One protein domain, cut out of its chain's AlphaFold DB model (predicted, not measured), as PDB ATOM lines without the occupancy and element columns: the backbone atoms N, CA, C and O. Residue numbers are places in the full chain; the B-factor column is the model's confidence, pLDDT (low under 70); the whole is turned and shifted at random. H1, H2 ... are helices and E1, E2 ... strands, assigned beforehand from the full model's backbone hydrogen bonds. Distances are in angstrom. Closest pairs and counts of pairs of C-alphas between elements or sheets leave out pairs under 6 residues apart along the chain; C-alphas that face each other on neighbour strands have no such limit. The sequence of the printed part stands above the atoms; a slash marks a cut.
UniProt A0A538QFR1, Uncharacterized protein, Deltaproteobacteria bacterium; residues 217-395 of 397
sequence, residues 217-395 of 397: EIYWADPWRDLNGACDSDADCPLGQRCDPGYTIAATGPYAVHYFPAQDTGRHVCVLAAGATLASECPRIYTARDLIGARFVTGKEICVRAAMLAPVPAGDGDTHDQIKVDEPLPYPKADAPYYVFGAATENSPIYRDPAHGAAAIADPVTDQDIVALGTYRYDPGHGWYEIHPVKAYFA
ATOM      1  N   GLU A 217     186.927 170.463 288.593       76.38
ATOM      2  CA  GLU A 217     187.984 171.463 288.510       76.38
ATOM      3  C   GLU A 217     189.153 171.059 289.417       76.38
ATOM      4  O   GLU A 217     188.955 170.515 290.509       76.38
ATOM      5  N   ILE A 218     190.357 171.264 288.897       77.81
ATOM      6  CA  ILE A 218     191.614 170.903 289.534       77.81
ATOM      7  C   ILE A 218     192.354 172.198 289.860       77.81
ATOM      8  O   ILE A 218     192.596 173.013 288.965       77.81
ATOM      9  N   TYR A 219     192.710 172.347 291.127       72.69
ATOM     10  CA  TYR A 219     193.459 173.441 291.726       72.69
ATOM     11  C   TYR A 219     194.846 172.973 292.166       72.69
ATOM     12  O   TYR A 219     195.137 171.779 292.216       72.69
ATOM     13  N   TRP A 220     195.696 173.935 292.521       68.25
ATOM     14  CA  TRP A 220     197.080 173.697 292.921       68.25
ATOM     15  C   TRP A 220     197.224 172.676 294.055       68.25
ATOM     16  O   TRP A 220     198.010 171.740 293.953       68.25
ATOM     17  N   ALA A 221     196.423 172.830 295.113       66.00
ATOM     18  CA  ALA A 221     196.462 171.975 296.296       66.00
ATOM     19  C   ALA A 221     195.780 170.616 296.142       66.00
ATOM     20  O   ALA A 221     195.687 169.858 297.111       66.00
ATOM     21  N   ASP A 222     195.281 170.291 294.950       69.25
ATOM     22  CA  ASP A 222     194.553 169.054 294.778       69.25
ATOM     23  C   ASP A 222     195.491 167.845 294.735       69.25
ATOM     24  O   ASP A 222     196.271 167.707 293.793       69.25
ATOM     25  N   PRO A 223     195.333 166.867 295.649       64.88
ATOM     26  CA  PRO A 223     196.095 165.619 295.621       64.88
ATOM     27  C   PRO A 223     195.582 164.676 294.520       64.88
ATOM     28  O   PRO A 223     195.689 163.452 294.611       64.88
ATOM     29  N   TRP A 224     194.904 165.212 293.503       70.12
ATOM     30  CA  TRP A 224     194.304 164.395 292.472       70.12
ATOM     31  C   TRP A 224     195.406 163.839 291.582       70.12
ATOM     32  O   TRP A 224     195.943 164.548 290.741       70.12
ATOM     33  N   ARG A 225     195.670 162.532 291.720       64.31
ATOM     34  CA  ARG A 225     196.388 161.752 290.705       64.31
ATOM     35  C   ARG A 225     197.788 162.316 290.403       64.31
ATOM     36  O   ARG A 225     198.218 162.318 289.250       64.31
ATOM     37  N   ASP A 226     198.463 162.803 291.439       62.09
ATOM     38  CA  ASP A 226     199.831 163.311 291.385       62.09
ATOM     39  C   ASP A 226     200.087 164.315 290.261       62.09
ATOM     40  O   ASP A 226     201.030 164.203 289.473       62.09
ATOM     41  N   LEU A 227     199.228 165.331 290.181       69.44
ATOM     42  CA  LEU A 227     199.494 166.535 289.391       69.44
ATOM     43  C   LEU A 227     200.889 167.062 289.693       69.44
ATOM     44  O   LEU A 227     201.651 167.307 288.774       69.44
ATOM     45  N   ASN A 228     201.250 167.093 290.974       74.56
ATOM     46  CA  ASN A 228     202.569 167.424 291.498       74.56
ATOM     47  C   ASN A 228     203.646 166.349 291.216       74.56
ATOM     48  O   ASN A 228     204.765 166.454 291.676       74.56
ATOM     49  N   GLY A 229     203.376 165.273 290.481       81.19
ATOM     50  CA  GLY A 229     204.389 164.269 290.142       81.19
ATOM     51  C   GLY A 229     204.973 163.461 291.297       81.19
ATOM     52  O   GLY A 229     205.955 162.763 291.045       81.19
ATOM     53  N   ALA A 230     204.400 163.518 292.503       86.94
ATOM     54  CA  ALA A 230     204.641 162.505 293.528       86.94
ATOM     55  C   ALA A 230     204.050 161.149 293.079       86.94
ATOM     56  O   ALA A 230     203.415 161.093 292.040       86.94
ATOM     57  N   CYS A 231     204.286 160.038 293.774       89.00
ATOM     58  CA  CYS A 231     203.581 158.774 293.520       89.00
ATOM     59  C   CYS A 231     203.811 157.749 294.620       89.00
ATOM     60  O   CYS A 231     204.831 157.773 295.311       89.00
ATOM     61  N   ASP A 232     202.885 156.795 294.720       91.38
ATOM     62  CA  ASP A 232     203.075 155.556 295.480       91.38
ATOM     63  C   ASP A 232     203.196 154.342 294.544       91.38
ATOM     64  O   ASP A 232     203.786 153.316 294.894       91.38
ATOM     65  N   SER A 233     202.647 154.450 293.330       91.00
ATOM     66  CA  SER A 233     202.642 153.409 292.310       91.00
ATOM     67  C   SER A 233     202.529 153.976 290.890       91.00
ATOM     68  O   SER A 233     202.163 155.130 290.680       91.00
ATOM     69  N   ASP A 234     202.773 153.137 289.877       89.31
ATOM     70  CA  ASP A 234     202.611 153.517 288.463       89.31
ATOM     71  C   ASP A 234     201.184 153.974 288.115       89.31
ATOM     72  O   ASP A 234     200.997 154.733 287.167       89.31
ATOM     73  N   ALA A 235     200.170 153.527 288.866       87.94
ATOM     74  CA  ALA A 235     198.778 153.925 288.642       87.94
ATOM     75  C   ALA A 235     198.536 155.411 288.947       87.94
ATOM     76  O   ALA A 235     197.596 156.014 288.415       87.94
ATOM     77  N   ASP A 236     199.396 155.993 289.780       86.44
ATOM     78  CA  ASP A 236     199.310 157.387 290.169       86.44
ATOM     79  C   ASP A 236     200.059 158.305 289.189       86.44
ATOM     80  O   ASP A 236     199.801 159.505 289.140       86.44
ATOM     81  N   CYS A 237     200.877 157.737 288.298       87.25
ATOM     82  CA  CYS A 237     201.601 158.484 287.279       87.25
ATOM     83  C   CYS A 237     200.818 158.631 285.965       87.25
ATOM     84  O   CYS A 237     200.024 157.762 285.595       87.25
ATOM     85  N   PRO A 238     201.037 159.722 285.210       86.62
ATOM     86  CA  PRO A 238     200.506 159.857 283.858       86.62
ATOM     87  C   PRO A 238     200.879 158.684 282.940       86.62
ATOM     88  O   PRO A 238     201.941 158.074 283.077       86.62
ATOM     89  N   LEU A 239     200.015 158.362 281.970       87.44
ATOM     90  CA  LEU A 239     200.266 157.247 281.054       87.44
ATOM     91  C   LEU A 239     201.540 157.490 280.226       87.44
ATOM     92  O   LEU A 239     201.658 158.488 279.518       87.44
ATOM     93  N   GLY A 240     202.475 156.538 280.288       84.69
ATOM     94  CA  GLY A 240     203.821 156.661 279.706       84.69
ATOM     95  C   GLY A 240     204.914 156.954 280.740       84.69
ATOM     96  O   GLY A 240     206.101 156.860 280.421       84.69
ATOM     97  N   GLN A 241     204.525 157.233 281.982       89.38
ATOM     98  CA  GLN A 241     205.416 157.421 283.121       89.38
ATOM     99  C   GLN A 241     205.303 156.248 284.096       89.38
ATOM    100  O   GLN A 241     204.411 155.406 283.987       89.38
ATOM    101  N   ARG A 242     206.246 156.183 285.031       90.88
ATOM    102  CA  ARG A 242     206.300 155.184 286.099       90.88
ATOM    103  C   ARG A 242     206.727 155.836 287.400       90.88
ATOM    104  O   ARG A 242     207.420 156.853 287.379       90.88
ATOM    105  N   CYS A 243     206.383 155.210 288.505       91.62
ATOM    106  CA  CYS A 243     206.844 155.625 289.810       91.62
ATOM    107  C   CYS A 243     208.282 155.131 290.031       91.62
ATOM    108  O   CYS A 243     208.561 153.949 289.820       91.62
ATOM    109  N   ASP A 244     209.216 156.016 290.397       91.69
ATOM    110  CA  ASP A 244     210.600 155.632 290.712       91.69
ATOM    111  C   ASP A 244     210.775 155.357 292.216       91.69
ATOM    112  O   ASP A 244     211.029 156.292 292.977       91.69
ATOM    113  N   PRO A 245     210.730 154.088 292.674       90.38
ATOM    114  CA  PRO A 245     210.924 153.768 294.087       90.38
ATOM    115  C   PRO A 245     212.360 154.031 294.559       90.38
ATOM    116  O   PRO A 245     212.622 154.060 295.760       90.38
ATOM    117  N   GLY A 246     213.309 154.186 293.626       88.75
ATOM    118  CA  GLY A 246     214.692 154.534 293.931       88.75
ATOM    119  C   GLY A 246     214.851 155.976 294.395       88.75
ATOM    120  O   GLY A 246     215.903 156.311 294.937       88.75
ATOM    121  N   TYR A 247     213.823 156.806 294.214       88.62
ATOM    122  CA  TYR A 247     213.829 158.190 294.631       88.62
ATOM    123  C   TYR A 247     212.721 158.474 295.632       88.62
ATOM    124  O   TYR A 247     211.547 158.261 295.354       88.62
ATOM    125  N   THR A 248     213.092 158.926 296.824       90.56
ATOM    126  CA  THR A 248     212.140 159.256 297.888       90.56
ATOM    127  C   THR A 248     212.175 160.753 298.132       90.56
ATOM    128  O   THR A 248     213.246 161.313 298.361       90.56
ATOM    129  N   ILE A 249     211.005 161.378 298.114       88.69
ATOM    130  CA  ILE A 249     210.823 162.805 298.344       88.69
ATOM    131  C   ILE A 249     211.254 163.146 299.769       88.69
ATOM    132  O   ILE A 249     210.726 162.609 300.752       88.69
ATOM    133  N   ALA A 250     212.237 164.037 299.878       86.12
ATOM    134  CA  ALA A 250     212.811 164.440 301.150       86.12
ATOM    135  C   ALA A 250     211.978 165.536 301.831       86.12
ATOM    136  O   ALA A 250     211.425 166.420 301.183       86.12
ATOM    137  N   ALA A 251     211.963 165.522 303.164       85.44
ATOM    138  CA  ALA A 251     211.366 166.592 303.967       85.44
ATOM    139  C   ALA A 251     212.230 167.868 304.019       85.44
ATOM    140  O   ALA A 251     211.762 168.913 304.454       85.44
ATOM    141  N   THR A 252     213.518 167.766 303.675       82.25
ATOM    142  CA  THR A 252     214.506 168.847 303.811       82.25
ATOM    143  C   THR A 252     215.591 168.734 302.748       82.25
ATOM    144  O   THR A 252     215.976 167.618 302.396       82.25
ATOM    145  N   GLY A 253     216.157 169.868 302.334       77.94
ATOM    146  CA  GLY A 253     217.237 169.948 301.348       77.94
ATOM    147  C   GLY A 253     216.801 170.660 300.062       77.94
ATOM    148  O   GLY A 253     215.649 171.067 299.975       77.94
ATOM    149  N   PRO A 254     217.703 170.802 299.074       72.00
ATOM    150  CA  PRO A 254     217.443 171.572 297.849       72.00
ATOM    151  C   PRO A 254     216.322 171.027 296.951       72.00
ATOM    152  O   PRO A 254     215.836 171.749 296.101       72.00
ATOM    153  N   TYR A 255     215.940 169.760 297.126       75.69
ATOM    154  CA  TYR A 255     214.903 169.076 296.341       75.69
ATOM    155  C   TYR A 255     213.789 168.534 297.251       75.69
ATOM    156  O   TYR A 255     213.230 167.460 297.015       75.69
ATOM    157  N   ALA A 256     213.545 169.218 298.371       77.44
ATOM    158  CA  ALA A 256     212.514 168.849 299.328       77.44
ATOM    159  C   ALA A 256     211.116 169.247 298.847       77.44
ATOM    160  O   ALA A 256     210.939 169.950 297.858       77.44
ATOM    161  N   VAL A 257     210.092 168.785 299.557       78.06
ATOM    162  CA  VAL A 257     208.719 169.253 299.343       78.06
ATOM    163  C   VAL A 257     208.468 170.584 300.048       78.06
ATOM    164  O   VAL A 257     208.592 170.666 301.267       78.06
ATOM    165  N   HIS A 258     208.030 171.587 299.279       71.69
ATOM    166  CA  HIS A 258     207.683 172.920 299.783       71.69
ATOM    167  C   HIS A 258     206.167 173.111 299.951       71.69
ATOM    168  O   HIS A 258     205.715 173.548 301.004       71.69
ATOM    169  N   TYR A 259     205.364 172.667 298.978       71.12
ATOM    170  CA  TYR A 259     203.920 172.937 298.968       71.12
ATOM    171  C   TYR A 259     203.077 172.001 299.846       71.12
ATOM    172  O   TYR A 259     202.185 172.453 300.564       71.12
ATOM    173  N   PHE A 260     203.350 170.691 299.815       77.00
ATOM    174  CA  PHE A 260     202.529 169.682 300.508       77.00
ATOM    175  C   PHE A 260     203.371 168.731 301.361       77.00
ATOM    176  O   PHE A 260     203.342 167.512 301.167       77.00
ATOM    177  N   PRO A 261     204.150 169.255 302.326       79.44
ATOM    178  CA  PRO A 261     205.116 168.444 303.052       79.44
ATOM    179  C   PRO A 261     204.478 167.294 303.828       79.44
ATOM    180  O   PRO A 261     205.078 166.226 303.933       79.44
ATOM    181  N   ALA A 262     203.255 167.470 304.330       82.31
ATOM    182  CA  ALA A 262     202.540 166.412 305.038       82.31
ATOM    183  C   ALA A 262     202.055 165.285 304.109       82.31
ATOM    184  O   ALA A 262     201.874 164.160 304.570       82.31
ATOM    185  N   GLN A 263     201.820 165.591 302.832       83.19
ATOM    186  CA  GLN A 263     201.275 164.670 301.843       83.19
ATOM    187  C   GLN A 263     202.383 163.939 301.086       83.19
ATOM    188  O   GLN A 263     202.292 162.727 300.924       83.19
ATOM    189  N   ASP A 264     203.424 164.652 300.645       85.69
ATOM    190  CA  ASP A 264     204.390 164.100 299.688       85.69
ATOM    191  C   ASP A 264     205.691 163.599 300.318       85.69
ATOM    192  O   ASP A 264     206.397 162.800 299.703       85.69
ATOM    193  N   THR A 265     206.021 164.009 301.548       89.00
ATOM    194  CA  THR A 265     207.233 163.515 302.222       89.00
ATOM    195  C   THR A 265     207.210 161.991 302.313       89.00
ATOM    196  O   THR A 265     206.290 161.403 302.880       89.00
ATOM    197  N   GLY A 266     208.268 161.346 301.820       91.00
ATOM    198  CA  GLY A 266     208.395 159.889 301.840       91.00
ATOM    199  C   GLY A 266     207.718 159.167 300.675       91.00
ATOM    200  O   GLY A 266     207.929 157.962 300.538       91.00
ATOM    201  N   ARG A 267     206.956 159.875 299.829       92.00
ATOM    202  CA  ARG A 267     206.472 159.347 298.546       92.00
ATOM    203  C   ARG A 267     207.604 159.341 297.516       92.00
ATOM    204  O   ARG A 267     208.728 159.770 297.789       92.00
ATOM    205  N   HIS A 268     207.316 158.829 296.331       90.94
ATOM    206  CA  HIS A 268     208.252 158.730 295.213       90.94
ATOM    207  C   HIS A 268     207.924 159.751 294.127       90.94
ATOM    208  O   HIS A 268     206.997 160.536 294.295       90.94
ATOM    209  N   VAL A 269     208.662 159.749 293.013       88.44
ATOM    210  CA  VAL A 269     208.371 160.648 291.887       88.44
ATOM    211  C   VAL A 269     208.004 159.891 290.621       88.44
ATOM    212  O   VAL A 269     208.592 158.855 290.295       88.44
ATOM    213  N   CYS A 270     207.075 160.455 289.861       89.00
ATOM    214  CA  CYS A 270     206.794 160.021 288.506       89.00
ATOM    215  C   CYS A 270     207.938 160.424 287.577       89.00
ATOM    216  O   CYS A 270     208.237 161.610 287.406       89.00
ATOM    217  N   VAL A 271     208.552 159.426 286.944       89.62
ATOM    218  CA  VAL A 271     209.615 159.578 285.948       89.62
ATOM    219  C   VAL A 271     209.166 159.032 284.602       89.62
ATOM    220  O   VAL A 271     208.323 158.135 284.511       89.62
ATOM    221  N   LEU A 272     209.779 159.529 283.532       89.19
ATOM    222  CA  LEU A 272     209.570 158.953 282.210       89.19
ATOM    223  C   LEU A 272     210.072 157.504 282.161       89.19
ATOM    224  O   LEU A 272     211.040 157.126 282.834       89.19
ATOM    225  N   ALA A 273     209.439 156.684 281.323       85.81
ATOM    226  CA  ALA A 273     209.938 155.345 281.048       85.81
ATOM    227  C   ALA A 273     211.383 155.391 280.511       85.81
ATOM    228  O   ALA A 273     211.775 156.290 279.764       85.81
ATOM    229  N   ALA A 274     212.193 154.392 280.872       84.38
ATOM    230  CA  ALA A 274     213.568 154.306 280.385       84.38
ATOM    231  C   ALA A 274     213.601 154.273 278.845       84.38
ATOM    232  O   ALA A 274     212.902 153.474 278.224       84.38
ATOM    233  N   GLY A 275     214.440 155.120 278.242       85.81
ATOM    234  CA  GLY A 275     214.528 155.249 276.785       85.81
ATOM    235  C   GLY A 275     213.448 156.132 276.155       85.81
ATOM    236  O   GLY A 275     213.336 156.138 274.930       85.81
ATOM    237  N   ALA A 276     212.678 156.877 276.957       89.06
ATOM    238  CA  ALA A 276     211.793 157.926 276.467       89.06
ATOM    239  C   ALA A 276     212.544 158.908 275.551       89.06
ATOM    240  O   ALA A 276     213.681 159.308 275.801       89.06
ATOM    241  N   THR A 277     211.891 159.289 274.461       91.75
ATOM    242  CA  THR A 277     212.405 160.216 273.453       91.75
ATOM    243  C   THR A 277     211.365 161.289 273.180       91.75
ATOM    244  O   THR A 277     210.176 161.056 273.377       91.75
ATOM    245  N   LEU A 278     211.779 162.424 272.612       92.75
ATOM    246  CA  LEU A 278     210.838 163.456 272.168       92.75
ATOM    247  C   LEU A 278     209.717 162.877 271.284       92.75
ATOM    248  O   LEU A 278     208.552 163.195 271.475       92.75
ATOM    249  N   ALA A 279     210.052 161.989 270.344       92.06
ATOM    250  CA  ALA A 279     209.067 161.399 269.440       92.06
ATOM    251  C   ALA A 279     208.116 160.417 270.142       92.06
ATOM    252  O   ALA A 279     206.966 160.288 269.726       92.06
ATOM    253  N   SER A 280     208.587 159.713 271.180       91.12
ATOM    254  CA  SER A 280     207.710 158.846 271.960       91.12
ATOM    255  C   SER A 280     206.809 159.678 272.855       91.12
ATOM    256  O   SER A 280     205.616 159.429 272.832       91.12
ATOM    257  N   GLU A 281     207.328 160.660 273.592       90.62
ATOM    258  CA  GLU A 281     206.553 161.378 274.612       90.62
ATOM    259  C   GLU A 281     205.696 162.516 274.055       90.62
ATOM    260  O   GLU A 281     204.593 162.748 274.543       90.62
ATOM    261  N   CYS A 282     206.156 163.173 272.991       93.12
ATOM    262  CA  CYS A 282     205.518 164.347 272.407       93.12
ATOM    263  C   CYS A 282     205.080 164.096 270.956       93.12
ATOM    264  O   CYS A 282     205.602 164.726 270.033       93.12
ATOM    265  N   PRO A 283     204.089 163.213 270.710       89.81
ATOM    266  CA  PRO A 283     203.546 162.999 269.365       89.81
ATOM    267  C   PRO A 283     202.845 164.251 268.814       89.81
ATOM    268  O   PRO A 283     202.590 164.347 267.614       89.81
ATOM    269  N   ARG A 284     202.532 165.208 269.694       91.88
ATOM    270  CA  ARG A 284     202.009 166.526 269.366       91.88
ATOM    271  C   ARG A 284     202.729 167.564 270.216       91.88
ATOM    272  O   ARG A 284     202.799 167.412 271.432       91.88
ATOM    273  N   ILE A 285     203.278 168.580 269.559       93.88
ATOM    274  CA  ILE A 285     204.031 169.666 270.187       93.88
ATOM    275  C   ILE A 285     203.267 170.958 269.929       93.88
ATOM    276  O   ILE A 285     202.936 171.266 268.783       93.88
ATOM    277  N   TYR A 286     202.976 171.680 270.999       92.88
ATOM    278  CA  TYR A 286     202.272 172.952 270.993       92.88
ATOM    279  C   TYR A 286     203.252 174.113 271.149       92.88
ATOM    280  O   TYR A 286     204.446 173.911 271.359       92.88
ATOM    281  N   THR A 287     202.751 175.335 271.030       89.69
ATOM    282  CA  THR A 287     203.551 176.557 271.168       89.69
ATOM    283  C   THR A 287     203.353 177.190 272.541       89.69
ATOM    284  O   THR A 287     202.369 176.900 273.222       89.69
ATOM    285  N   ALA A 288     204.236 178.112 272.936       86.75
ATOM    286  CA  ALA A 288     204.027 178.908 274.148       86.75
ATOM    287  C   ALA A 288     202.657 179.617 274.149       86.75
ATOM    288  O   ALA A 288     202.028 179.731 275.190       86.75
ATOM    289  N   ARG A 289     202.126 180.002 272.981       85.31
ATOM    290  CA  ARG A 289     200.793 180.623 272.853       85.31
ATOM    291  C   ARG A 289     199.655 179.702 273.285       85.31
ATOM    292  O   ARG A 289     198.687 180.154 273.890       85.31
ATOM    293  N   ASP A 290     199.777 178.409 272.982       88.38
ATOM    294  CA  ASP A 290     198.808 177.401 273.416       88.38
ATOM    295  C   ASP A 290     198.810 177.239 274.941       88.38
ATOM    296  O   ASP A 290     197.760 176.974 275.524       88.38
ATOM    297  N   LEU A 291     199.984 177.388 275.566       88.12
ATOM    298  CA  LEU A 291     200.157 177.302 277.011       88.12
ATOM    299  C   LEU A 291     199.436 178.455 277.714       88.12
ATOM    300  O   LEU A 291     198.448 178.248 278.414       88.12
ATOM    301  N   ILE A 292     199.871 179.687 277.483       82.31
ATOM    302  CA  ILE A 292     199.342 180.838 278.226       82.31
ATOM    303  C   ILE A 292     197.881 181.177 277.851       82.31
ATOM    304  O   ILE A 292     197.182 181.854 278.598       82.31
ATOM    305  N   GLY A 293     197.366 180.632 276.745       82.06
ATOM    306  CA  GLY A 293     196.026 180.901 276.226       82.06
ATOM    307  C   GLY A 293     194.836 180.128 276.801       82.06
ATOM    308  O   GLY A 293     193.787 180.126 276.163       82.06
ATOM    309  N   ALA A 294     194.945 179.452 277.949       84.19
ATOM    310  CA  ALA A 294     193.843 178.673 278.553       84.19
ATOM    311  C   ALA A 294     193.234 177.568 277.670       84.19
ATOM    312  O   ALA A 294     192.092 177.149 277.881       84.19
ATOM    313  N   ARG A 295     193.948 177.086 276.645       88.31
ATOM    314  CA  ARG A 295     193.341 176.162 275.676       88.31
ATOM    315  C   ARG A 295     193.026 174.801 276.298       88.31
ATOM    316  O   ARG A 295     192.048 174.154 275.913       88.31
ATOM    317  N   PHE A 296     193.842 174.353 277.246       90.62
ATOM    318  CA  PHE A 296     193.738 173.013 277.813       90.62
ATOM    319  C   PHE A 296     192.992 172.995 279.152       90.62
ATOM    320  O   PHE A 296     192.825 174.015 279.814       90.62
ATOM    321  N   VAL A 297     192.510 171.823 279.560       89.38
ATOM    322  CA  VAL A 297     192.053 171.610 280.943       89.38
ATOM    323  C   VAL A 297     193.243 171.427 281.878       89.38
ATOM    324  O   VAL A 297     194.226 170.781 281.512       89.38
ATOM    325  N   THR A 298     193.136 171.965 283.095       87.25
ATOM    326  CA  THR A 298     194.112 171.714 284.162       87.25
ATOM    327  C   THR A 298     194.280 170.206 284.383       87.25
ATOM    328  O   THR A 298     193.305 169.454 284.352       87.25
ATOM    329  N   GLY A 299     195.518 169.767 284.593       86.19
ATOM    330  CA  GLY A 299     195.896 168.373 284.803       86.19
ATOM    331  C   GLY A 299     196.208 167.584 283.536       86.19
ATOM    332  O   GLY A 299     196.631 166.435 283.639       86.19
ATOM    333  N   LYS A 300     196.037 168.184 282.353       91.25
ATOM    334  CA  LYS A 300     196.430 167.575 281.081       91.25
ATOM    335  C   LYS A 300     197.942 167.660 280.884       91.25
ATOM    336  O   LYS A 300     198.514 168.738 281.000       91.25
ATOM    337  N   GLU A 301     198.582 166.568 280.492       91.69
ATOM    338  CA  GLU A 301     199.965 166.597 280.025       91.69
ATOM    339  C   GLU A 301     200.073 167.136 278.600       91.69
ATOM    340  O   GLU A 301     199.397 166.673 277.670       91.69
ATOM    341  N   ILE A 302     200.952 168.118 278.427       93.44
ATOM    342  CA  ILE A 302     201.216 168.767 277.146       93.44
ATOM    343  C   ILE A 302     202.718 168.873 276.895       93.44
ATOM    344  O   ILE A 302     203.517 168.943 277.828       93.44
ATOM    345  N   CYS A 303     203.087 168.916 275.616       94.62
ATOM    346  CA  CYS A 303     204.433 169.274 275.191       94.62
ATOM    347  C   CYS A 303     204.409 170.650 274.539       94.62
ATOM    348  O   CYS A 303     203.655 170.850 273.584       94.62
ATOM    349  N   VAL A 304     205.234 171.576 275.015       93.81
ATOM    350  CA  VAL A 304     205.311 172.952 274.511       93.81
ATOM    351  C   VAL A 304     206.721 173.237 274.034       93.81
ATOM    352  O   VAL A 304     207.681 173.059 274.780       93.81
ATOM    353  N   ARG A 305     206.845 173.678 272.781       93.88
ATOM    354  CA  ARG A 305     208.089 174.203 272.228       93.88
ATOM    355  C   ARG A 305     208.166 175.703 272.442       93.88
ATOM    356  O   ARG A 305     207.224 176.419 272.092       93.88
ATOM    357  N   ALA A 306     209.303 176.151 272.953       90.06
ATOM    358  CA  ALA A 306     209.632 177.559 273.085       90.06
ATOM    359  C   ALA A 306     211.135 177.753 273.306       90.06
ATOM    360  O   ALA A 306     211.850 176.819 273.666       90.06
ATOM    361  N   ALA A 307     211.594 178.990 273.134       88.31
ATOM    362  CA  ALA A 307     212.922 179.393 273.568       88.31
ATOM    363  C   ALA A 307     212.890 179.848 275.029       88.31
ATOM    364  O   ALA A 307     211.988 180.587 275.427       88.31
ATOM    365  N   MET A 308     213.904 179.476 275.804       85.25
ATOM    366  CA  MET A 308     214.066 179.963 277.169       85.25
ATOM    367  C   MET A 308     214.311 181.466 277.204       85.25
ATOM    368  O   MET A 308     215.202 181.988 276.531       85.25
ATOM    369  N   LEU A 309     213.529 182.171 278.016       80.44
ATOM    370  CA  LEU A 309     213.753 183.570 278.340       80.44
ATOM    371  C   LEU A 309     214.772 183.691 279.471       80.44
ATOM    372  O   LEU A 309     215.828 184.294 279.289       80.44
ATOM    373  N   ALA A 310     214.461 183.120 280.630       76.81
ATOM    374  CA  ALA A 310     215.345 183.126 281.782       76.81
ATOM    375  C   ALA A 310     214.925 182.035 282.775       76.81
ATOM    376  O   ALA A 310     213.730 181.939 283.058       76.81
ATOM    377  N   PRO A 311     215.879 181.281 283.339       74.00
ATOM    378  CA  PRO A 311     215.655 180.592 284.599       74.00
ATOM    379  C   PRO A 311     215.617 181.642 285.717       74.00
ATOM    380  O   PRO A 311     216.555 182.437 285.864       74.00
ATOM    381  N   VAL A 312     214.522 181.696 286.469       71.44
ATOM    382  CA  VAL A 312     214.350 182.612 287.601       71.44
ATOM    383  C   VAL A 312     214.343 181.781 288.881       71.44
ATOM    384  O   VAL A 312     213.430 180.981 289.051       71.44
ATOM    385  N   PRO A 313     215.339 181.937 289.770       66.81
ATOM    386  CA  PRO A 313     215.286 181.309 291.084       66.81
ATOM    387  C   PRO A 313     214.063 181.813 291.851       66.81
ATOM    388  O   PRO A 313     213.865 183.028 291.941       66.81
ATOM    389  N   ALA A 314     213.287 180.882 292.385       62.19
ATOM    390  CA  ALA A 314     212.149 181.125 293.253       62.19
ATOM    391  C   ALA A 314     212.564 181.019 294.724       62.19
ATOM    392  O   ALA A 314     213.582 180.404 295.076       62.19
ATOM    393  N   GLY A 315     211.777 181.654 295.587       55.00
ATOM    394  CA  GLY A 315     212.020 181.693 297.029       55.00
ATOM    395  C   GLY A 315     211.950 180.329 297.720       55.00
ATOM    396  O   GLY A 315     212.646 180.037 298.697       55.00
ATOM    397  N   ASP A 316     211.158 179.430 297.141       54.59
ATOM    398  CA  ASP A 316     211.012 178.045 297.574       54.59
ATOM    399  C   ASP A 316     212.164 177.129 297.117       54.59
ATOM    400  O   ASP A 316     212.178 175.949 297.462       54.59
ATOM    401  N   GLY A 317     213.160 177.653 296.396       59.09
ATOM    402  CA  GLY A 317     214.265 176.866 295.849       59.09
ATOM    403  C   GLY A 317     213.963 176.184 294.509       59.09
ATOM    404  O   GLY A 317     214.829 175.448 294.030       59.09
ATOM    405  N   ASP A 318     212.793 176.430 293.905       66.94
ATOM    406  CA  ASP A 318     212.478 176.088 292.512       66.94
ATOM    407  C   ASP A 318     213.169 177.039 291.522       66.94
ATOM    408  O   ASP A 318     213.609 178.144 291.850       66.94
ATOM    409  N   THR A 319     213.278 176.585 290.278       72.25
ATOM    410  CA  THR A 319     213.582 177.426 289.128       72.25
ATOM    411  C   THR A 319     212.298 177.613 288.325       72.25
ATOM    412  O   THR A 319     211.801 176.691 287.676       72.25
ATOM    413  N   HIS A 320     211.791 178.845 288.309       75.81
ATOM    414  CA  HIS A 320     210.741 179.272 287.394       75.81
ATOM    415  C   HIS A 320     211.367 179.539 286.021       75.81
ATOM    416  O   HIS A 320     211.932 180.602 285.741       75.81
ATOM    417  N   ASP A 321     211.276 178.543 285.151       78.56
ATOM    418  CA  ASP A 321     211.765 178.569 283.785       78.56
ATOM    419  C   ASP A 321     210.800 179.348 282.885       78.56
ATOM    420  O   ASP A 321     209.821 178.831 282.340       78.56
ATOM    421  N   GLN A 322     211.102 180.629 282.688       80.44
ATOM    422  CA  GLN A 322     210.316 181.500 281.823       80.44
ATOM    423  C   GLN A 322     210.628 181.207 280.356       80.44
ATOM    424  O   GLN A 322     211.789 181.234 279.938       80.44
ATOM    425  N   ILE A 323     209.594 181.000 279.543       83.31
ATOM    426  CA  ILE A 323     209.706 180.762 278.102       83.31
ATOM    427  C   ILE A 323     209.203 181.958 277.297       83.31
ATOM    428  O   ILE A 323     208.292 182.673 277.710       83.31
ATOM    429  N   LYS A 324     209.785 182.174 276.117       82.25
ATOM    430  CA  LYS A 324     209.403 183.252 275.204       82.25
ATOM    431  C   LYS A 324     208.136 182.917 274.433       82.25
ATOM    432  O   LYS A 324     207.919 181.787 273.994       82.25
ATOM    433  N   VAL A 325     207.361 183.959 274.188       78.62
ATOM    434  CA  VAL A 325     206.236 183.980 273.266       78.62
ATOM    435  C   VAL A 325     206.621 184.864 272.078       78.62
ATOM    436  O   VAL A 325     207.059 185.999 272.258       78.62
ATOM    437  N   ASP A 326     206.465 184.341 270.862       72.06
ATOM    438  CA  ASP A 326     206.978 184.987 269.643       72.06
ATOM    439  C   ASP A 326     206.198 186.247 269.220       72.06
ATOM    440  O   ASP A 326     206.714 187.083 268.480       72.06
ATOM    441  N   GLU A 327     204.965 186.411 269.703       70.19
ATOM    442  CA  GLU A 327     204.084 187.543 269.403       70.19
ATOM    443  C   GLU A 327     203.478 188.107 270.697       70.19
ATOM    444  O   GLU A 327     203.301 187.353 271.656       70.19
ATOM    445  N   PRO A 328     203.133 189.408 270.744       69.44
ATOM    446  CA  PRO A 328     202.375 189.968 271.856       69.44
ATOM    447  C   PRO A 328     201.004 189.309 271.921       69.44
ATOM    448  O   PRO A 328     200.309 189.176 270.907       69.44
ATOM    449  N   LEU A 329     200.572 188.955 273.121       71.50
ATOM    450  CA  LEU A 329     199.277 188.317 273.277       71.50
ATOM    451  C   LEU A 329     198.409 189.065 274.284       71.50
ATOM    452  O   LEU A 329     198.896 189.535 275.316       71.50
ATOM    453  N   PRO A 330     197.114 189.236 273.977       71.31
ATOM    454  CA  PRO A 330     196.179 189.874 274.882       71.31
ATOM    455  C   PRO A 330     195.764 188.876 275.969       71.31
ATOM    456  O   PRO A 330     194.683 188.286 275.923       71.31
ATOM    457  N   TYR A 331     196.648 188.676 276.943       73.38
ATOM    458  CA  TYR A 331     196.383 187.854 278.123       73.38
ATOM    459  C   TYR A 331     195.964 188.679 279.329       73.38
ATOM    460  O   TYR A 331     196.269 189.886 279.368       73.38
ATOM    461  N   PRO A 332     195.164 188.079 280.235       70.44
ATOM    462  CA  PRO A 332     194.710 188.726 281.446       70.44
ATOM    463  C   PRO A 332     195.808 189.491 282.162       70.44
ATOM    464  O   PRO A 332     197.000 189.204 282.055       70.44
ATOM    465  N   LYS A 333     195.401 190.525 282.891       65.94
ATOM    466  CA  LYS A 333     196.292 191.121 283.879       65.94
ATOM    467  C   LYS A 333     196.605 190.048 284.931       65.94
ATOM    468  O   LYS A 333     195.678 189.406 285.403       65.94
ATOM    469  N   ALA A 334     197.877 189.905 285.263       65.12
ATOM    470  CA  ALA A 334     198.421 188.990 286.265       65.12
ATOM    471  C   ALA A 334     199.395 189.796 287.166       65.12
ATOM    472  O   ALA A 334     199.349 191.032 287.104       65.12
ATOM    473  N   ASP A 335     200.269 189.143 287.945       58.53
ATOM    474  CA  ASP A 335     201.262 189.815 288.817       58.53
ATOM    475  C   ASP A 335     202.719 189.897 288.321       58.53
ATOM    476  O   ASP A 335     203.426 190.840 288.698       58.53
ATOM    477  N   ALA A 336     203.164 189.040 287.392       54.25
ATOM    478  CA  ALA A 336     204.537 189.110 286.878       54.25
ATOM    479  C   ALA A 336     204.717 189.972 285.615       54.25
ATOM    480  O   ALA A 336     203.989 189.806 284.643       54.25
ATOM    481  N   PRO A 337     205.776 190.796 285.515       49.28
ATOM    482  CA  PRO A 337     206.037 191.713 284.390       49.28
ATOM    483  C   PRO A 337     206.187 191.064 282.991       49.28
ATOM    484  O   PRO A 337     206.448 191.772 282.017       49.28
ATOM    485  N   TYR A 338     206.007 189.748 282.862       52.31
ATOM    486  CA  TYR A 338     206.164 188.947 281.649       52.31
ATOM    487  C   TYR A 338     204.907 188.866 280.752       52.31
ATOM    488  O   TYR A 338     204.985 188.286 279.672       52.31
ATOM    489  N   TYR A 339     203.779 189.489 281.128       53.53
ATOM    490  CA  TYR A 339     202.426 189.277 280.553       53.53
ATOM    491  C   TYR A 339     202.268 189.280 279.033       53.53
ATOM    492  O   TYR A 339     201.286 188.763 278.510       53.53
ATOM    493  N   VAL A 340     203.155 189.968 278.322       54.28
ATOM    494  CA  VAL A 340     202.985 190.211 276.885       54.28
ATOM    495  C   VAL A 340     203.706 189.150 276.063       54.28
ATOM    496  O   VAL A 340     203.313 188.873 274.936       54.28
ATOM    497  N   PHE A 341     204.764 188.573 276.624       52.03
ATOM    498  CA  PHE A 341     205.822 187.933 275.855       52.03
ATOM    499  C   PHE A 341     206.483 186.742 276.565       52.03
ATOM    500  O   PHE A 341     207.395 186.131 276.008       52.03
ATOM    501  N   GLY A 342     206.052 186.425 277.783       54.94
ATOM    502  CA  GLY A 342     206.521 185.283 278.550       54.94
ATOM    503  C   GLY A 342     205.368 184.374 278.957       54.94
ATOM    504  O   GLY A 342     204.247 184.837 279.158       54.94
ATOM    505  N   ALA A 343     205.663 183.086 279.068       61.03
ATOM    506  CA  ALA A 343     204.861 182.125 279.813       61.03
ATOM    507  C   ALA A 343     205.771 181.431 280.832       61.03
ATOM    508  O   ALA A 343     206.984 181.356 280.618       61.03
ATOM    509  N   ALA A 344     205.193 180.920 281.913       65.56
ATOM    510  CA  ALA A 344     205.941 180.190 282.920       65.56
ATOM    511  C   ALA A 344     205.935 178.687 282.607       65.56
ATOM    512  O   ALA A 344     204.921 178.101 282.211       65.56
ATOM    513  N   THR A 345     207.091 178.059 282.769       68.19
ATOM    514  CA  THR A 345     207.189 176.639 283.086       68.19
ATOM    515  C   THR A 345     207.876 176.553 284.433       68.19
ATOM    516  O   THR A 345     208.821 177.292 284.682       68.19
ATOM    517  N   GLU A 346     207.384 175.704 285.313       67.62
ATOM    518  CA  GLU A 346     207.918 175.589 286.663       67.62
ATOM    519  C   GLU A 346     208.187 174.109 286.947       67.62
ATOM    520  O   GLU A 346     207.466 173.208 286.487       67.62
ATOM    521  N   ASN A 347     209.277 173.825 287.653       58.12
ATOM    522  CA  ASN A 347     209.728 172.453 287.845       58.12
ATOM    523  C   ASN A 347     209.087 171.790 289.073       58.12
ATOM    524  O   ASN A 347     209.327 170.601 289.305       58.12
ATOM    525  N   SER A 348     208.244 172.495 289.834       50.28
ATOM    526  CA  SER A 348     207.784 171.974 291.113       50.28
ATOM    527  C   SER A 348     206.812 170.772 291.052       50.28
ATOM    528  O   SER A 348     206.080 170.592 290.090       50.28
ATOM    529  N   PRO A 349     206.814 169.915 292.087       56.47
ATOM    530  CA  PRO A 349     207.783 169.963 293.137       56.47
ATOM    531  C   PRO A 349     209.082 169.436 292.564       56.47
ATOM    532  O   PRO A 349     209.171 168.373 291.942       56.47
ATOM    533  N   ILE A 350     210.076 170.253 292.841       57.69
ATOM    534  CA  ILE A 350     211.486 170.263 292.511       57.69
ATOM    535  C   ILE A 350     212.222 168.986 292.878       57.69
ATOM    536  O   ILE A 350     213.439 168.957 292.929       57.69
ATOM    537  N   TYR A 351     211.521 167.892 293.148       64.94
ATOM    538  CA  TYR A 351     212.124 166.622 293.476       64.94
ATOM    539  C   TYR A 351     213.094 166.186 292.373       64.94
ATOM    540  O   TYR A 351     213.980 165.396 292.623       64.94
ATOM    541  N   ARG A 352     212.988 166.673 291.141       71.38
ATOM    542  CA  ARG A 352     213.902 166.311 290.055       71.38
ATOM    543  C   ARG A 352     215.358 166.717 290.372       71.38
ATOM    544  O   ARG A 352     215.786 167.822 290.078       71.38
ATOM    545  N   ASP A 353     216.124 165.792 290.955       76.44
ATOM    546  CA  ASP A 353     217.524 165.981 291.354       76.44
ATOM    547  C   ASP A 353     218.466 165.633 290.178       76.44
ATOM    548  O   ASP A 353     218.484 164.477 289.739       76.44
ATOM    549  N   PRO A 354     219.299 166.571 289.681       76.56
ATOM    550  CA  PRO A 354     220.299 166.327 288.639       76.56
ATOM    551  C   PRO A 354     221.288 165.198 288.969       76.56
ATOM    552  O   PRO A 354     221.890 164.623 288.058       76.56
ATOM    553  N   ALA A 355     221.484 164.877 290.250       78.88
ATOM    554  CA  ALA A 355     222.318 163.770 290.703       78.88
ATOM    555  C   ALA A 355     221.580 162.417 290.724       78.88
ATOM    556  O   ALA A 355     222.235 161.370 290.788       78.88
ATOM    557  N   HIS A 356     220.246 162.404 290.640       80.56
ATOM    558  CA  HIS A 356     219.436 161.191 290.734       80.56
ATOM    559  C   HIS A 356     218.971 160.700 289.362       80.56
ATOM    560  O   HIS A 356     218.012 161.204 288.787       80.56
ATOM    561  N   GLY A 357     219.618 159.645 288.859       80.69
ATOM    562  CA  GLY A 357     219.470 159.095 287.503       80.69
ATOM    563  C   GLY A 357     218.136 159.349 286.782       80.69
ATOM    564  O   GLY A 357     218.083 160.167 285.871       80.69
ATOM    565  N   ALA A 358     217.065 158.630 287.136       75.69
ATOM    566  CA  ALA A 358     215.790 158.710 286.409       75.69
ATOM    567  C   ALA A 358     214.985 159.997 286.679       75.69
ATOM    568  O   ALA A 358     214.088 160.316 285.899       75.69
ATOM    569  N   ALA A 359     215.303 160.724 287.754       77.06
ATOM    570  CA  ALA A 359     214.663 161.986 288.114       77.06
ATOM    571  C   ALA A 359     215.476 163.214 287.673       77.06
ATOM    572  O   ALA A 359     215.005 164.328 287.861       77.06
ATOM    573  N   ALA A 360     216.643 163.034 287.051       79.50
ATOM    574  CA  ALA A 360     217.495 164.135 286.632       79.50
ATOM    575  C   ALA A 360     216.820 164.988 285.550       79.50
ATOM    576  O   ALA A 360     216.594 164.536 284.424       79.50
ATOM    577  N   ILE A 361     216.538 166.242 285.893       82.25
ATOM    578  CA  ILE A 361     216.195 167.310 284.957       82.25
ATOM    579  C   ILE A 361     217.139 168.460 285.272       82.25
ATOM    580  O   ILE A 361     217.279 168.850 286.423       82.25
ATOM    581  N   ALA A 362     217.841 168.939 284.251       81.56
ATOM    582  CA  ALA A 362     218.661 170.130 284.370       81.56
ATOM    583  C   ALA A 362     217.892 171.309 283.787       81.56
ATOM    584  O   ALA A 362     217.306 171.167 282.706       81.56
ATOM    585  N   ASP A 363     217.966 172.446 284.471       81.56
ATOM    586  CA  ASP A 363     217.383 173.689 283.992       81.56
ATOM    587  C   ASP A 363     217.978 174.041 282.623       81.56
ATOM    588  O   ASP A 363     219.204 173.974 282.418       81.56
ATOM    589  N   PRO A 364     217.132 174.386 281.648       85.25
ATOM    590  CA  PRO A 364     217.596 174.857 280.363       85.25
ATOM    591  C   PRO A 364     218.243 176.239 280.515       85.25
ATOM    592  O   PRO A 364     217.893 177.050 281.370       85.25
ATOM    593  N   VAL A 365     219.215 176.538 279.657       87.19
ATOM    594  CA  VAL A 365     219.882 177.850 279.684       87.19
ATOM    595  C   VAL A 365     219.098 178.879 278.871       87.19
ATOM    596  O   VAL A 365     218.366 178.526 277.947       87.19
ATOM    597  N   THR A 366     219.280 180.167 279.164       86.12
ATOM    598  CA  THR A 366     218.711 181.270 278.368       86.12
ATOM    599  C   THR A 366     218.954 181.082 276.866       86.12
ATOM    600  O   THR A 366     220.033 180.667 276.446       86.12
ATOM    601  N   ASP A 367     217.939 181.410 276.062       86.88
ATOM    602  CA  ASP A 367     217.886 181.272 274.602       86.88
ATOM    603  C   ASP A 367     217.927 179.833 274.063       86.88
ATOM    604  O   ASP A 367     217.865 179.634 272.846       86.88
ATOM    605  N   GLN A 368     217.981 178.815 274.927       90.00
ATOM    606  CA  GLN A 368     217.871 177.429 274.495       90.00
ATOM    607  C   GLN A 368     216.462 177.152 273.957       90.00
ATOM    608  O   GLN A 368     215.471 177.360 274.653       90.00
ATOM    609  N   ASP A 369     216.372 176.657 272.721       92.44
ATOM    610  CA  ASP A 369     215.131 176.103 272.176       92.44
ATOM    611  C   ASP A 369     214.885 174.733 272.819       92.44
ATOM    612  O   ASP A 369     215.760 173.858 272.808       92.44
ATOM    613  N   ILE A 370     213.709 174.565 273.412       93.00
ATOM    614  CA  ILE A 370     213.328 173.390 274.191       93.00
ATOM    615  C   ILE A 370     211.948 172.893 273.778       93.00
ATOM    616  O   ILE A 370     211.125 173.632 273.244       93.00
ATOM    617  N   VAL A 371     211.675 171.629 274.086       95.19
ATOM    618  CA  VAL A 371     210.315 171.115 274.241       95.19
ATOM    619  C   VAL A 371     210.140 170.693 275.694       95.19
ATOM    620  O   VAL A 371     210.740 169.702 276.116       95.19
ATOM    621  N   ALA A 372     209.339 171.446 276.443       92.69
ATOM    622  CA  ALA A 372     208.948 171.116 277.807       92.69
ATOM    623  C   ALA A 372     207.759 170.155 277.776       92.69
ATOM    624  O   ALA A 372     206.738 170.456 277.157       92.69
ATOM    625  N   LEU A 373     207.883 169.007 278.435       92.50
ATOM    626  CA  LEU A 373     206.767 168.116 278.740       92.50
ATOM    627  C   LEU A 373     206.369 168.327 280.194       92.50
ATOM    628  O   LEU A 373     207.211 168.174 281.076       92.50
ATOM    629  N   GLY A 374     205.090 168.566 280.455       90.44
ATOM    630  CA  GLY A 374     204.584 168.508 281.818       90.44
ATOM    631  C   GLY A 374     203.094 168.752 281.932       90.44
ATOM    632  O   GLY A 374     202.356 168.684 280.947       90.44
ATOM    633  N   THR A 375     202.654 168.996 283.159       89.00
ATOM    634  CA  THR A 375     201.237 169.109 283.502       89.00
ATOM    635  C   THR A 375     200.748 170.545 283.352       89.00
ATOM    636  O   THR A 375     201.281 171.460 283.964       89.00
ATOM    637  N   TYR A 376     199.722 170.749 282.532       89.81
ATOM    638  CA  TYR A 376     199.096 172.047 282.325       89.81
ATOM    639  C   TYR A 376     198.273 172.474 283.533       89.81
ATOM    640  O   TYR A 376     197.447 171.691 284.015       89.81
ATOM    641  N   ARG A 377     198.412 173.720 283.983       85.25
ATOM    642  CA  ARG A 377     197.618 174.236 285.101       85.25
ATOM    643  C   ARG A 377     197.481 175.749 285.104       85.25
ATOM    644  O   ARG A 377     198.169 176.440 284.363       85.25
ATOM    645  N   TYR A 378     196.561 176.217 285.940       83.56
ATOM    646  CA  TYR A 378     196.349 177.627 286.227       83.56
ATOM    647  C   TYR A 378     196.904 177.951 287.607       83.56
ATOM    648  O   TYR A 378     196.534 177.269 288.568       83.56
ATOM    649  N   ASP A 379     197.732 178.984 287.686       79.12
ATOM    650  CA  ASP A 379     198.157 179.594 288.935       79.12
ATOM    651  C   ASP A 379     197.203 180.758 289.271       79.12
ATOM    652  O   ASP A 379     197.254 181.808 288.620       79.12
ATOM    653  N   PRO A 380     196.301 180.597 290.258       75.00
ATOM    654  CA  PRO A 380     195.384 181.656 290.668       75.00
ATOM    655  C   PRO A 380     196.046 182.756 291.506       75.00
ATOM    656  O   PRO A 380     195.499 183.860 291.558       75.00
ATOM    657  N   GLY A 381     197.190 182.477 292.138       71.88
ATOM    658  CA  GLY A 381     197.960 183.467 292.886       71.88
ATOM    659  C   GLY A 381     198.532 184.515 291.942       71.88
ATOM    660  O   GLY A 381     198.425 185.711 292.208       71.88
ATOM    661  N   HIS A 382     199.009 184.064 290.781       73.25
ATOM    662  CA  HIS A 382     199.656 184.925 289.800       73.25
ATOM    663  C   HIS A 382     198.793 185.310 288.596       73.25
ATOM    664  O   HIS A 382     199.058 186.336 287.969       73.25
ATOM    665  N   GLY A 383     197.755 184.538 288.273       76.00
ATOM    666  CA  GLY A 383     196.799 184.834 287.205       76.00
ATOM    667  C   GLY A 383     197.177 184.322 285.812       76.00
ATOM    668  O   GLY A 383     196.683 184.865 284.820       76.00
ATOM    669  N   TRP A 384     198.019 183.291 285.696       79.00
ATOM    670  CA  TRP A 384     198.446 182.729 284.404       79.00
ATOM    671  C   TRP A 384     198.317 181.208 284.319       79.00
ATOM    672  O   TRP A 384     198.069 180.517 285.302       79.00
ATOM    673  N   TYR A 385     198.499 180.681 283.106       84.62
ATOM    674  CA  TYR A 385     198.677 179.251 282.875       84.62
ATOM    675  C   TYR A 385     200.140 178.898 282.663       84.62
ATOM    676  O   TYR A 385     200.883 179.645 282.026       84.62
ATOM    677  N   GLU A 386     200.504 177.707 283.115       84.31
ATOM    678  CA  GLU A 386     201.870 177.202 283.082       84.31
ATOM    679  C   GLU A 386     201.922 175.681 282.943       84.31
ATOM    680  O   GLU A 386     200.907 174.974 283.015       84.31
ATOM    681  N   ILE A 387     203.134 175.188 282.694       87.81
ATOM    682  CA  ILE A 387     203.457 173.773 282.813       87.81
ATOM    683  C   ILE A 387     204.125 173.581 284.156       87.81
ATOM    684  O   ILE A 387     205.222 174.096 284.340       87.81
ATOM    685  N   HIS A 388     203.520 172.776 285.023       81.81
ATOM    686  CA  HIS A 388     204.196 172.270 286.202       81.81
ATOM    687  C   HIS A 388     203.496 171.054 286.823       81.81
ATOM    688  O   HIS A 388     202.266 171.037 286.952       81.81
ATOM    689  N   PRO A 389     204.269 170.054 287.288       81.19
ATOM    690  CA  PRO A 389     205.720 169.958 287.173       81.19
ATOM    691  C   PRO A 389     206.106 169.769 285.720       81.19
ATOM    692  O   PRO A 389     205.438 169.022 284.985       81.19
ATOM    693  N   VAL A 390     207.224 170.358 285.322       87.00
ATOM    694  CA  VAL A 390     207.940 169.869 284.151       87.00
ATOM    695  C   VAL A 390     208.513 168.481 284.460       87.00
ATOM    696  O   VAL A 390     209.061 168.194 285.522       87.00
ATOM    697  N   LYS A 391     208.330 167.559 283.515       86.06
ATOM    698  CA  LYS A 391     208.719 166.144 283.614       86.06
ATOM    699  C   LYS A 391     209.944 165.822 282.766       86.06
ATOM    700  O   LYS A 391     210.611 164.815 283.025       86.06
ATOM    701  N   ALA A 392     210.201 166.630 281.739       88.75
ATOM    702  CA  ALA A 392     211.404 166.586 280.922       88.75
ATOM    703  C   ALA A 392     211.521 167.826 280.031       88.75
ATOM    704  O   ALA A 392     210.520 168.327 279.515       88.75
ATOM    705  N   TYR A 393     212.767 168.206 279.750       89.69
ATOM    706  CA  TYR A 393     213.130 169.065 278.630       89.69
ATOM    707  C   TYR A 393     213.781 168.232 277.526       89.69
ATOM    708  O   TYR A 393     214.689 167.434 277.773       89.69
ATOM    709  N   PHE A 394     213.344 168.430 276.286       91.31
ATOM    710  CA  PHE A 394     213.968 167.832 275.109       91.31
ATOM    711  C   PHE A 394     214.557 168.913 274.206       91.31
ATOM    712  O   PHE A 394     213.958 169.969 274.024       91.31
ATOM    713  N   ALA A 395     215.688 168.617 273.563       87.25
ATOM    714  CA  ALA A 395     216.159 169.429 272.448       87.25
ATOM    715  C   ALA A 395     215.255 169.192 271.217       87.25
ATOM    716  O   ALA A 395     215.032 168.029 270.846       87.25
TER     717      ALA A 395
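This is residues 217 to 395 of the 397 residues of an uncharacterized protein of Deltaproteobacteria bacterium (UniProt A0A538QFR1). With little regular structure, this domain is a small closed barrel of five strands, E3 to E7, with short H2 and H3 outside it and a loop-rich lobe holding H1 and the antiparallel sheet E1-E2 beside it. The printed 179 residues run E1 H1 E2 H2 H3 E3 E4 E5 E6 E7, mostly strand, with 68 in named elements. The whole is compact, radius of gyration of the C-alphas 15.1 A, spanning 43 by 33 by 30 A.

Find C-alpha 301 at (199.965, 166.597, 280.025): E3 runs to 313, 23.9 A, and bends by 101 degrees at 307. Then come E4 at 319 to 324, E5 at 342 to 346, E6 at 369 to 379 and E7 from 384 to C-alpha 394 at (213.968, 167.832, 275.109). Earlier lie E1 at 241 to 244, H1 at 261 to 264, E2 at 268 to 272, H2 at 278 to 281 and H3 at 288 to 292.

Round the mixed barrel run E3, E4, E5, E7, E6; E5 and E7 are parallel, with N 346 and O 387 2.9 A apart. E3 E4 E5 E6 form a Greek key, a meander of three antiparallel neighbours whose first strand also neighbours E6. H3 is over E5, height over the sheet 6.1 A; H2 is over E6, 9.2 A. H1 is not on the barrel.

The printed part has no cut; the links E1 to H1, E4 to E5 and E5 to E6 are long. Look for pLDDT under 70 at, among others, residues 333 to 351.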